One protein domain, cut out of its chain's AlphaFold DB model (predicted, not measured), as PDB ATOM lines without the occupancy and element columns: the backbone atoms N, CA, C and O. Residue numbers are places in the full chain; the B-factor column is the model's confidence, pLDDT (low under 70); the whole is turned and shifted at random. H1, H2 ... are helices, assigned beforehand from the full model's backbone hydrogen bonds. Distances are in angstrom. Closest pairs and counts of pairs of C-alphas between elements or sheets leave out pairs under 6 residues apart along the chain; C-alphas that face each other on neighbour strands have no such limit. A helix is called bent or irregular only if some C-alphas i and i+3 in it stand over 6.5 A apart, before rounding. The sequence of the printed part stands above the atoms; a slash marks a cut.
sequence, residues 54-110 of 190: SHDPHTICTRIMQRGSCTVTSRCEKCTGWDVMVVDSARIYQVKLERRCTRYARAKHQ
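Overview. This is residues 54 to 110 of the 190 residues of an uncharacterized protein of Portunus trituberculatus (UniProt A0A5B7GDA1). One long helix, H2, makes the length of the domain; the half near its first residue belongs to a small compact head, and its residues 96 to 110 stick out from that head as a free arm. In the head, the short helix H1 crosses H2 nearly at a right angle, and a long looping stretch without a named element, residues 65 to 83, joins the two. The printed part has 57 residues with two named helices, H1 then H2, and no named strand; the class is all helix. The whole is loose, with a radius of gyration of the C-alphas of 13.0 A, and spans 43 by 21 by 20 A, a rod in outline.

Arrangement. H2, residues 84 to 110, touches H1, residues 57 to 64, with its residues 86 to 94 alone. The closest C-alphas of the two are those of His 58 and Ala 90, 5.1 A apart. Their lines stand at 73 degrees, about perpendicular but only just. In H2 every O i to N i+4 pair is within hydrogen-bond range; in H1 2 of 4 are, beside 2 of 5 O i to N i+3 pairs.

Along the chain. H2 runs 39.5 A from C-alpha 84 at (-60.659, -17.157, 46.478) to C-alpha 110 at (-23.949, -17.371, 60.935). H1 begins at C-alpha 57 at (-54.851, -26.198, 50.170) and is 11.0 A long. It is neither bent nor irregular, but only just: C-alphas 58 and 61 are 6.0 A apart.

Size, cuts and confidence. The two C-alphas farthest apart are those of Gly 81 and Gln 110, at 43.6 A. Without residues 96 to 110, which stand free, the body has 42 residues and spans 22 by 21 by 21 A. The link from H1 to H2, 19 residues, is long. The printed part has no cut. The mean pLDDT of the printed part is 80.2, and residues 54 to 68 are under 70.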
ATOM      1  N   SER A  54     -53.972 -34.018  52.533       57.84
ATOM      2  CA  SER A  54     -54.651 -34.091  51.228       57.84
ATOM      3  C   SER A  54     -55.807 -33.105  51.070       57.84
ATOM      4  O   SER A  54     -56.301 -32.960  49.958       57.84
ATOM      5  N   HIS A  55     -56.246 -32.463  52.154       62.41
ATOM      6  CA  HIS A  55     -57.290 -31.434  52.143       62.41
ATOM      7  C   HIS A  55     -56.784 -30.096  52.665       62.41
ATOM      8  O   HIS A  55     -57.579 -29.195  52.911       62.41
ATOM      9  N   ASP A  56     -55.473 -29.962  52.849       67.19
ATOM     10  CA  ASP A  56     -54.888 -28.671  53.142       67.19
ATOM     11  C   ASP A  56     -54.495 -28.002  51.809       67.19
ATOM     12  O   ASP A  56     -53.605 -28.500  51.102       67.19
ATOM     13  N   PRO A  57     -55.157 -26.895  51.416       63.00
ATOM     14  CA  PRO A  57     -54.851 -26.198  50.170       63.00
ATOM     15  C   PRO A  57     -53.385 -25.752  50.113       63.00
ATOM     16  O   PRO A  57     -52.796 -25.715  49.026       63.00
ATOM     17  N   HIS A  58     -52.766 -25.500  51.275       64.75
ATOM     18  CA  HIS A  58     -51.370 -25.082  51.398       64.75
ATOM     19  C   HIS A  58     -50.389 -26.115  50.831       64.75
ATOM     20  O   HIS A  58     -49.377 -25.754  50.227       64.75
ATOM     21  N   THR A  59     -50.683 -27.404  50.982       65.75
ATOM     22  CA  THR A  59     -49.815 -28.511  50.547       65.75
ATOM     23  C   THR A  59     -50.163 -29.081  49.182       65.75
ATOM     24  O   THR A  59     -49.325 -29.719  48.543       65.75
ATOM     25  N   ILE A  60     -51.390 -28.856  48.705       65.88
ATOM     26  CA  ILE A  60     -51.814 -29.299  47.375       65.88
ATOM     27  C   ILE A  60     -51.247 -28.369  46.294       65.88
ATOM     28  O   ILE A  60     -50.686 -28.871  45.319       65.88
ATOM     29  N   CYS A  61     -51.325 -27.039  46.466       67.31
ATOM     30  CA  CYS A  61     -50.774 -26.092  45.478       67.31
ATOM     31  C   CYS A  61     -49.253 -26.218  45.348       67.31
ATOM     32  O   CYS A  61     -48.736 -26.277  44.233       67.31
ATOM     33  N   THR A  62     -48.542 -26.308  46.473       61.78
ATOM     34  CA  THR A  62     -47.070 -26.387  46.512       61.78
ATOM     35  C   THR A  62     -46.523 -27.613  45.794       61.78
ATOM     36  O   THR A  62     -45.505 -27.522  45.115       61.78
ATOM     37  N   ARG A  63     -47.196 -28.764  45.903       60.88
ATOM     38  CA  ARG A  63     -46.717 -30.001  45.274       60.88
ATOM     39  C   ARG A  63     -46.924 -30.023  43.760       60.88
ATOM     40  O   ARG A  63     -46.149 -30.656  43.054       60.88
ATOM     41  N   ILE A  64     -47.972 -29.363  43.269       59.56
ATOM     42  CA  ILE A  64     -48.312 -29.332  41.837       59.56
ATOM     43  C   ILE A  64     -47.460 -28.300  41.108       59.56
ATOM     44  O   ILE A  64     -47.017 -28.534  39.987       59.56
ATOM     45  N   MET A  65     -47.208 -27.163  41.749       57.88
ATOM     46  CA  MET A  65     -46.433 -26.086  41.164       57.88
ATOM     47  C   MET A  65     -45.015 -26.086  41.734       57.88
ATOM     48  O   MET A  65     -44.640 -25.225  42.521       57.88
ATOM     49  N   GLN A  66     -44.175 -27.010  41.256       60.72
ATOM     50  CA  GLN A  66     -42.728 -27.019  41.541       60.72
ATOM     51  C   GLN A  66     -42.013 -25.697  41.158       60.72
ATOM     52  O   GLN A  66     -40.843 -25.513  41.477       60.72
ATOM     53  N   ARG A  67     -42.697 -24.779  40.455       61.59
ATOM     54  CA  ARG A  67     -42.170 -23.497  39.957       61.59
ATOM     55  C   ARG A  67     -42.974 -22.253  40.367       61.59
ATOM     56  O   ARG A  67     -42.690 -21.178  39.848       61.59
ATOM     57  N   GLY A  68     -43.962 -22.346  41.258       69.50
ATOM     58  CA  GLY A  68     -44.739 -21.158  41.638       69.50
ATOM     59  C   GLY A  68     -45.839 -21.413  42.661       69.50
ATOM     60  O   GLY A  68     -46.161 -22.550  42.971       69.50
ATOM     61  N   SER A  69     -46.422 -20.346  43.202       75.38
ATOM     62  CA  SER A  69     -47.657 -20.433  43.989       75.38
ATOM     63  C   SER A  69     -48.858 -20.158  43.088       75.38
ATOM     64  O   SER A  69     -48.782 -19.347  42.163       75.38
ATOM     65  N   CYS A  70     -49.976 -20.833  43.352       81.75
ATOM     66  CA  CYS A  70     -51.236 -20.513  42.696       81.75
ATOM     67  C   CYS A  70     -51.627 -19.071  43.046       81.75
ATOM     68  O   CYS A  70     -51.580 -18.676  44.212       81.75
ATOM     69  N   THR A  71     -52.025 -18.286  42.050       83.19
ATOM     70  CA  THR A  71     -52.591 -16.951  42.281       83.19
ATOM     71  C   THR A  71     -54.094 -16.985  42.044       83.19
ATOM     72  O   THR A  71     -54.613 -17.936  41.455       83.19
ATOM     73  N   VAL A  72     -54.806 -15.940  42.473       82.44
ATOM     74  CA  VAL A  72     -56.250 -15.807  42.223       82.44
ATOM     75  C   VAL A  72     -56.571 -15.940  40.731       82.44
ATOM     76  O   VAL A  72     -57.576 -16.565  40.396       82.44
ATOM     77  N   THR A  73     -55.691 -15.426  39.865       86.25
ATOM     78  CA  THR A  73     -55.821 -15.435  38.401       86.25
ATOM     79  C   THR A  73     -55.193 -16.658  37.727       86.25
ATOM     80  O   THR A  73     -55.494 -16.928  36.570       86.25
ATOM     81  N   SER A  74     -54.333 -17.416  38.419       86.62
ATOM     82  CA  SER A  74     -53.624 -18.582  37.871       86.62
ATOM     83  C   SER A  74     -53.694 -19.779  38.822       86.62
ATOM     84  O   SER A  74     -52.725 -20.137  39.503       86.62
ATOM     85  N   ARG A  75     -54.874 -20.402  38.883       85.19
ATOM     86  CA  ARG A  75     -55.137 -21.583  39.718       85.19
ATOM     87  C   ARG A  75     -54.861 -22.863  38.939       85.19
ATOM     88  O   ARG A  75     -55.199 -22.958  37.765       85.19
ATOM     89  N   CYS A  76     -54.278 -23.865  39.597       85.12
ATOM     90  CA  CYS A  76     -54.258 -25.218  39.044       85.12
ATOM     91  C   CYS A  76     -55.649 -25.857  39.150       85.12
ATOM     92  O   CYS A  76     -56.467 -25.431  39.962       85.12
ATOM     93  N   GLU A  77     -55.891 -26.922  38.385       84.88
ATOM     94  CA  GLU A  77     -57.170 -27.647  38.352       84.88
ATOM     95  C   GLU A  77     -57.642 -28.116  39.736       84.88
ATOM     96  O   GLU A  77     -58.828 -28.099  40.037       84.88
ATOM     97  N   LYS A  78     -56.716 -28.451  40.642       82.69
ATOM     98  CA  LYS A  78     -57.089 -28.841  42.010       82.69
ATOM     99  C   LYS A  78     -57.530 -27.669  42.884       82.69
ATOM    100  O   LYS A  78     -58.137 -27.908  43.919       82.69
ATOM    101  N   CYS A  79     -57.225 -26.435  42.486       83.94
ATOM    102  CA  CYS A  79     -57.519 -25.207  43.224       83.94
ATOM    103  C   CYS A  79     -58.613 -24.351  42.576       83.94
ATOM    104  O   CYS A  79     -59.027 -23.354  43.164       83.94
ATOM    105  N   THR A  80     -59.114 -24.727  41.396       87.44
ATOM    106  CA  THR A  80     -60.231 -24.028  40.739       87.44
ATOM    107  C   THR A  80     -61.517 -24.113  41.558       87.44
ATOM    108  O   THR A  80     -62.244 -23.130  41.623       87.44
ATOM    109  N   GLY A  81     -61.758 -25.236  42.242       87.94
ATOM    110  CA  GLY A  81     -62.935 -25.436  43.097       87.94
ATOM    111  C   GLY A  81     -62.857 -24.800  44.489       87.94
ATOM    112  O   GLY A  81     -63.775 -24.975  45.283       87.94
ATOM    113  N   TRP A  82     -61.765 -24.108  44.816       86.75
ATOM    114  CA  TRP A  82     -61.561 -23.526  46.143       86.75
ATOM    115  C   TRP A  82     -61.974 -22.061  46.173       86.75
ATOM    116  O   TRP A  82     -61.821 -21.333  45.186       86.75
ATOM    117  N   ASP A  83     -62.438 -21.615  47.337       90.88
ATOM    118  CA  ASP A  83     -62.749 -20.211  47.560       90.88
ATOM    119  C   ASP A  83     -61.508 -19.315  47.367       90.88
ATOM    120  O   ASP A  83     -60.376 -19.688  47.698       90.88
ATOM    121  N   VAL A  84     -61.722 -18.123  46.804       88.25
ATOM    122  CA  VAL A  84     -60.659 -17.157  46.478       88.25
ATOM    123  C   VAL A  84     -59.853 -16.775  47.720       88.25
ATOM    124  O   VAL A  84     -58.623 -16.727  47.658       88.25
ATOM    125  N   MET A  85     -60.530 -16.542  48.845       90.25
ATOM    126  CA  MET A  85     -59.908 -16.132  50.104       90.25
ATOM    127  C   MET A  85     -59.055 -17.249  50.686       90.25
ATOM    128  O   MET A  85     -58.008 -16.983  51.276       90.25
ATOM    129  N   VAL A  86     -59.467 -18.503  50.494       86.00
ATOM    130  CA  VAL A  86     -58.698 -19.671  50.933       86.00
ATOM    131  C   VAL A  86     -57.403 -19.793  50.132       86.00
ATOM    132  O   VAL A  86     -56.339 -20.004  50.713       86.00
ATOM    133  N   VAL A  87     -57.463 -19.600  48.811       85.44
ATOM    134  CA  VAL A  87     -56.271 -19.615  47.947       85.44
ATOM    135  C   VAL A  87     -55.316 -18.469  48.301       85.44
ATOM    136  O   VAL A  87     -54.108 -18.692  48.403       85.44
ATOM    137  N   ASP A  88     -55.828 -17.258  48.534       86.50
ATOM    138  CA  ASP A  88     -54.980 -16.113  48.889       86.50
ATOM    139  C   ASP A  88     -54.371 -16.247  50.295       86.50
ATOM    140  O   ASP A  88     -53.170 -16.039  50.481       86.50
ATOM    141  N   SER A  89     -55.151 -16.726  51.269       84.44
ATOM    142  CA  SER A  89     -54.644 -17.065  52.605       84.44
ATOM    143  C   SER A  89     -53.511 -18.082  52.519       84.44
ATOM    144  O   SER A  89     -52.476 -17.921  53.176       84.44
ATOM    145  N   ALA A  90     -53.663 -19.082  51.644       84.00
ATOM    146  CA  ALA A  90     -52.646 -20.098  51.462       84.00
ATOM    147  C   ALA A  90     -51.348 -19.562  50.872       84.00
ATOM    148  O   ALA A  90     -50.253 -19.887  51.346       84.00
ATOM    149  N   ARG A  91     -51.465 -18.658  49.904       86.06
ATOM    150  CA  ARG A  91     -50.332 -17.929  49.344       86.06
ATOM    151  C   ARG A  91     -49.618 -17.087  50.406       86.06
ATOM    152  O   ARG A  91     -48.392 -17.146  50.504       86.06
ATOM    153  N   ILE A  92     -50.353 -16.335  51.228       86.38
ATOM    154  CA  ILE A  92     -49.773 -15.510  52.303       86.38
ATOM    155  C   ILE A  92     -49.021 -16.383  53.311       86.38
ATOM    156  O   ILE A  92     -47.902 -16.048  53.715       86.38
ATOM    157  N   TYR A  93     -49.618 -17.503  53.718       84.75
ATOM    158  CA  TYR A  93     -48.985 -18.446  54.632       84.75
ATOM    159  C   TYR A  93     -47.679 -18.998  54.051       84.75
ATOM    160  O   TYR A  93     -46.652 -18.992  54.732       84.75
ATOM    161  N   GLN A  94     -47.681 -19.384  52.775       83.75
ATOM    162  CA  GLN A  94     -46.492 -19.897  52.103       83.75
ATOM    163  C   GLN A  94     -45.357 -18.862  52.058       83.75
ATOM    164  O   GLN A  94     -44.229 -19.178  52.431       83.75
ATOM    165  N   VAL A  95     -45.649 -17.605  51.710       85.56
ATOM    166  CA  VAL A  95     -44.649 -16.520  51.721       85.56
ATOM    167  C   VAL A  95     -44.076 -16.306  53.126       85.56
ATOM    168  O   VAL A  95     -42.864 -16.132  53.302       85.56
ATOM    169  N   LYS A  96     -44.925 -16.345  54.162       88.94
ATOM    170  CA  LYS A  96     -44.475 -16.259  55.561       88.94
ATOM    171  C   LYS A  96     -43.558 -17.429  55.921       88.94
ATOM    172  O   LYS A  96     -42.547 -17.214  56.598       88.94
ATOM    173  N   LEU A  97     -43.887 -18.635  55.467       85.12
ATOM    174  CA  LEU A  97     -43.108 -19.842  55.711       85.12
ATOM    175  C   LEU A  97     -41.741 -19.786  55.016       85.12
ATOM    176  O   LEU A  97     -40.721 -19.953  55.680       85.12
ATOM    177  N   GLU A  98     -41.685 -19.433  53.731       86.19
ATOM    178  CA  GLU A  98     -40.434 -19.251  52.978       86.19
ATOM    179  C   GLU A  98     -39.515 -18.209  53.634       86.19
ATOM    180  O   GLU A  98     -38.302 -18.412  53.773       86.19
ATOM    181  N   ARG A  99     -40.094 -17.111  54.137       90.88
ATOM    182  CA  ARG A  99     -39.353 -16.084  54.881       90.88
ATOM    183  C   ARG A  99     -38.790 -16.619  56.199       90.88
ATOM    184  O   ARG A  99     -37.677 -16.245  56.577       90.88
ATOM    185  N   ARG A 100     -39.527 -17.470  56.923       90.38
ATOM    186  CA  ARG A 100     -39.028 -18.143  58.139       90.38
ATOM    187  C   ARG A 100     -37.883 -19.098  57.801       90.38
ATOM    188  O   ARG A 100     -36.821 -18.962  58.404       90.38
ATOM    189  N   CYS A 101     -38.046 -19.955  56.795       87.56
ATOM    190  CA  CYS A 101     -37.003 -20.876  56.332       87.56
ATOM    191  C   CYS A 101     -35.721 -20.133  55.936       87.56
ATOM    192  O   CYS A 101     -34.630 -20.502  56.365       87.56
ATOM    193  N   THR A 102     -35.848 -19.026  55.201       88.81
ATOM    194  CA  THR A 102     -34.703 -18.192  54.802       88.81
ATOM    195  C   THR A 102     -33.983 -17.592  56.011       88.81
ATOM    196  O   THR A 102     -32.753 -17.596  56.061       88.81
ATOM    197  N   ARG A 103     -34.724 -17.082  57.006       92.50
ATOM    198  CA  ARG A 103     -34.125 -16.563  58.249       92.50
ATOM    199  C   ARG A 103     -33.395 -17.657  59.018       92.50
ATOM    200  O   ARG A 103     -32.277 -17.421  59.464       92.50
ATOM    201  N   TYR A 104     -33.993 -18.839  59.125       89.44
ATOM    202  CA  TYR A 104     -33.388 -19.973  59.812       89.44
ATOM    203  C   TYR A 104     -32.108 -20.450  59.118       89.44
ATOM    204  O   TYR A 104     -31.081 -20.613  59.770       89.44
ATOM    205  N   ALA A 105     -32.128 -20.589  57.789       86.56
ATOM    206  CA  ALA A 105     -30.940 -20.938  57.014       86.56
ATOM    207  C   ALA A 105     -29.809 -19.920  57.239       86.56
ATOM    208  O   ALA A 105     -28.680 -20.306  57.533       86.56
ATOM    209  N   ARG A 106     -30.116 -18.615  57.193       91.94
ATOM    210  CA  ARG A 106     -29.138 -17.551  57.478       91.94
ATOM    211  C   ARG A 106     -28.574 -17.641  58.895       91.94
ATOM    212  O   ARG A 106     -27.359 -17.579  59.052       91.94
ATOM    213  N   ALA A 107     -29.429 -17.821  59.901       87.25
ATOM    214  CA  ALA A 107     -29.003 -17.967  61.291       87.25
ATOM    215  C   ALA A 107     -28.090 -19.191  61.476       87.25
ATOM    216  O   ALA A 107     -27.043 -19.088  62.112       87.25
ATOM    217  N   LYS A 108     -28.429 -20.320  60.840       86.69
ATOM    218  CA  LYS A 108     -27.617 -21.543  60.861       86.69
ATOM    219  C   LYS A 108     -26.230 -21.330  60.249       86.69
ATOM    220  O   LYS A 108     -25.247 -21.809  60.802       86.69
ATOM    221  N   HIS A 109     -26.131 -20.592  59.143       85.94
ATOM    222  CA  HIS A 109     -24.835 -20.265  58.541       85.94
ATOM    223  C   HIS A 109     -24.012 -19.289  59.396       85.94
ATOM    224  O   HIS A 109     -22.794 -19.425  59.462       85.94
ATOM    225  N   GLN A 110     -24.650 -18.339  60.083       84.75
ATOM    226  CA  GLN A 110     -23.949 -17.371  60.935       84.75
ATOM    227  C   GLN A 110     -23.437 -17.985  62.246       84.75
ATOM    228  O   GLN A 110     -22.328 -17.667  62.669       84.75
TER     229      GLN A 110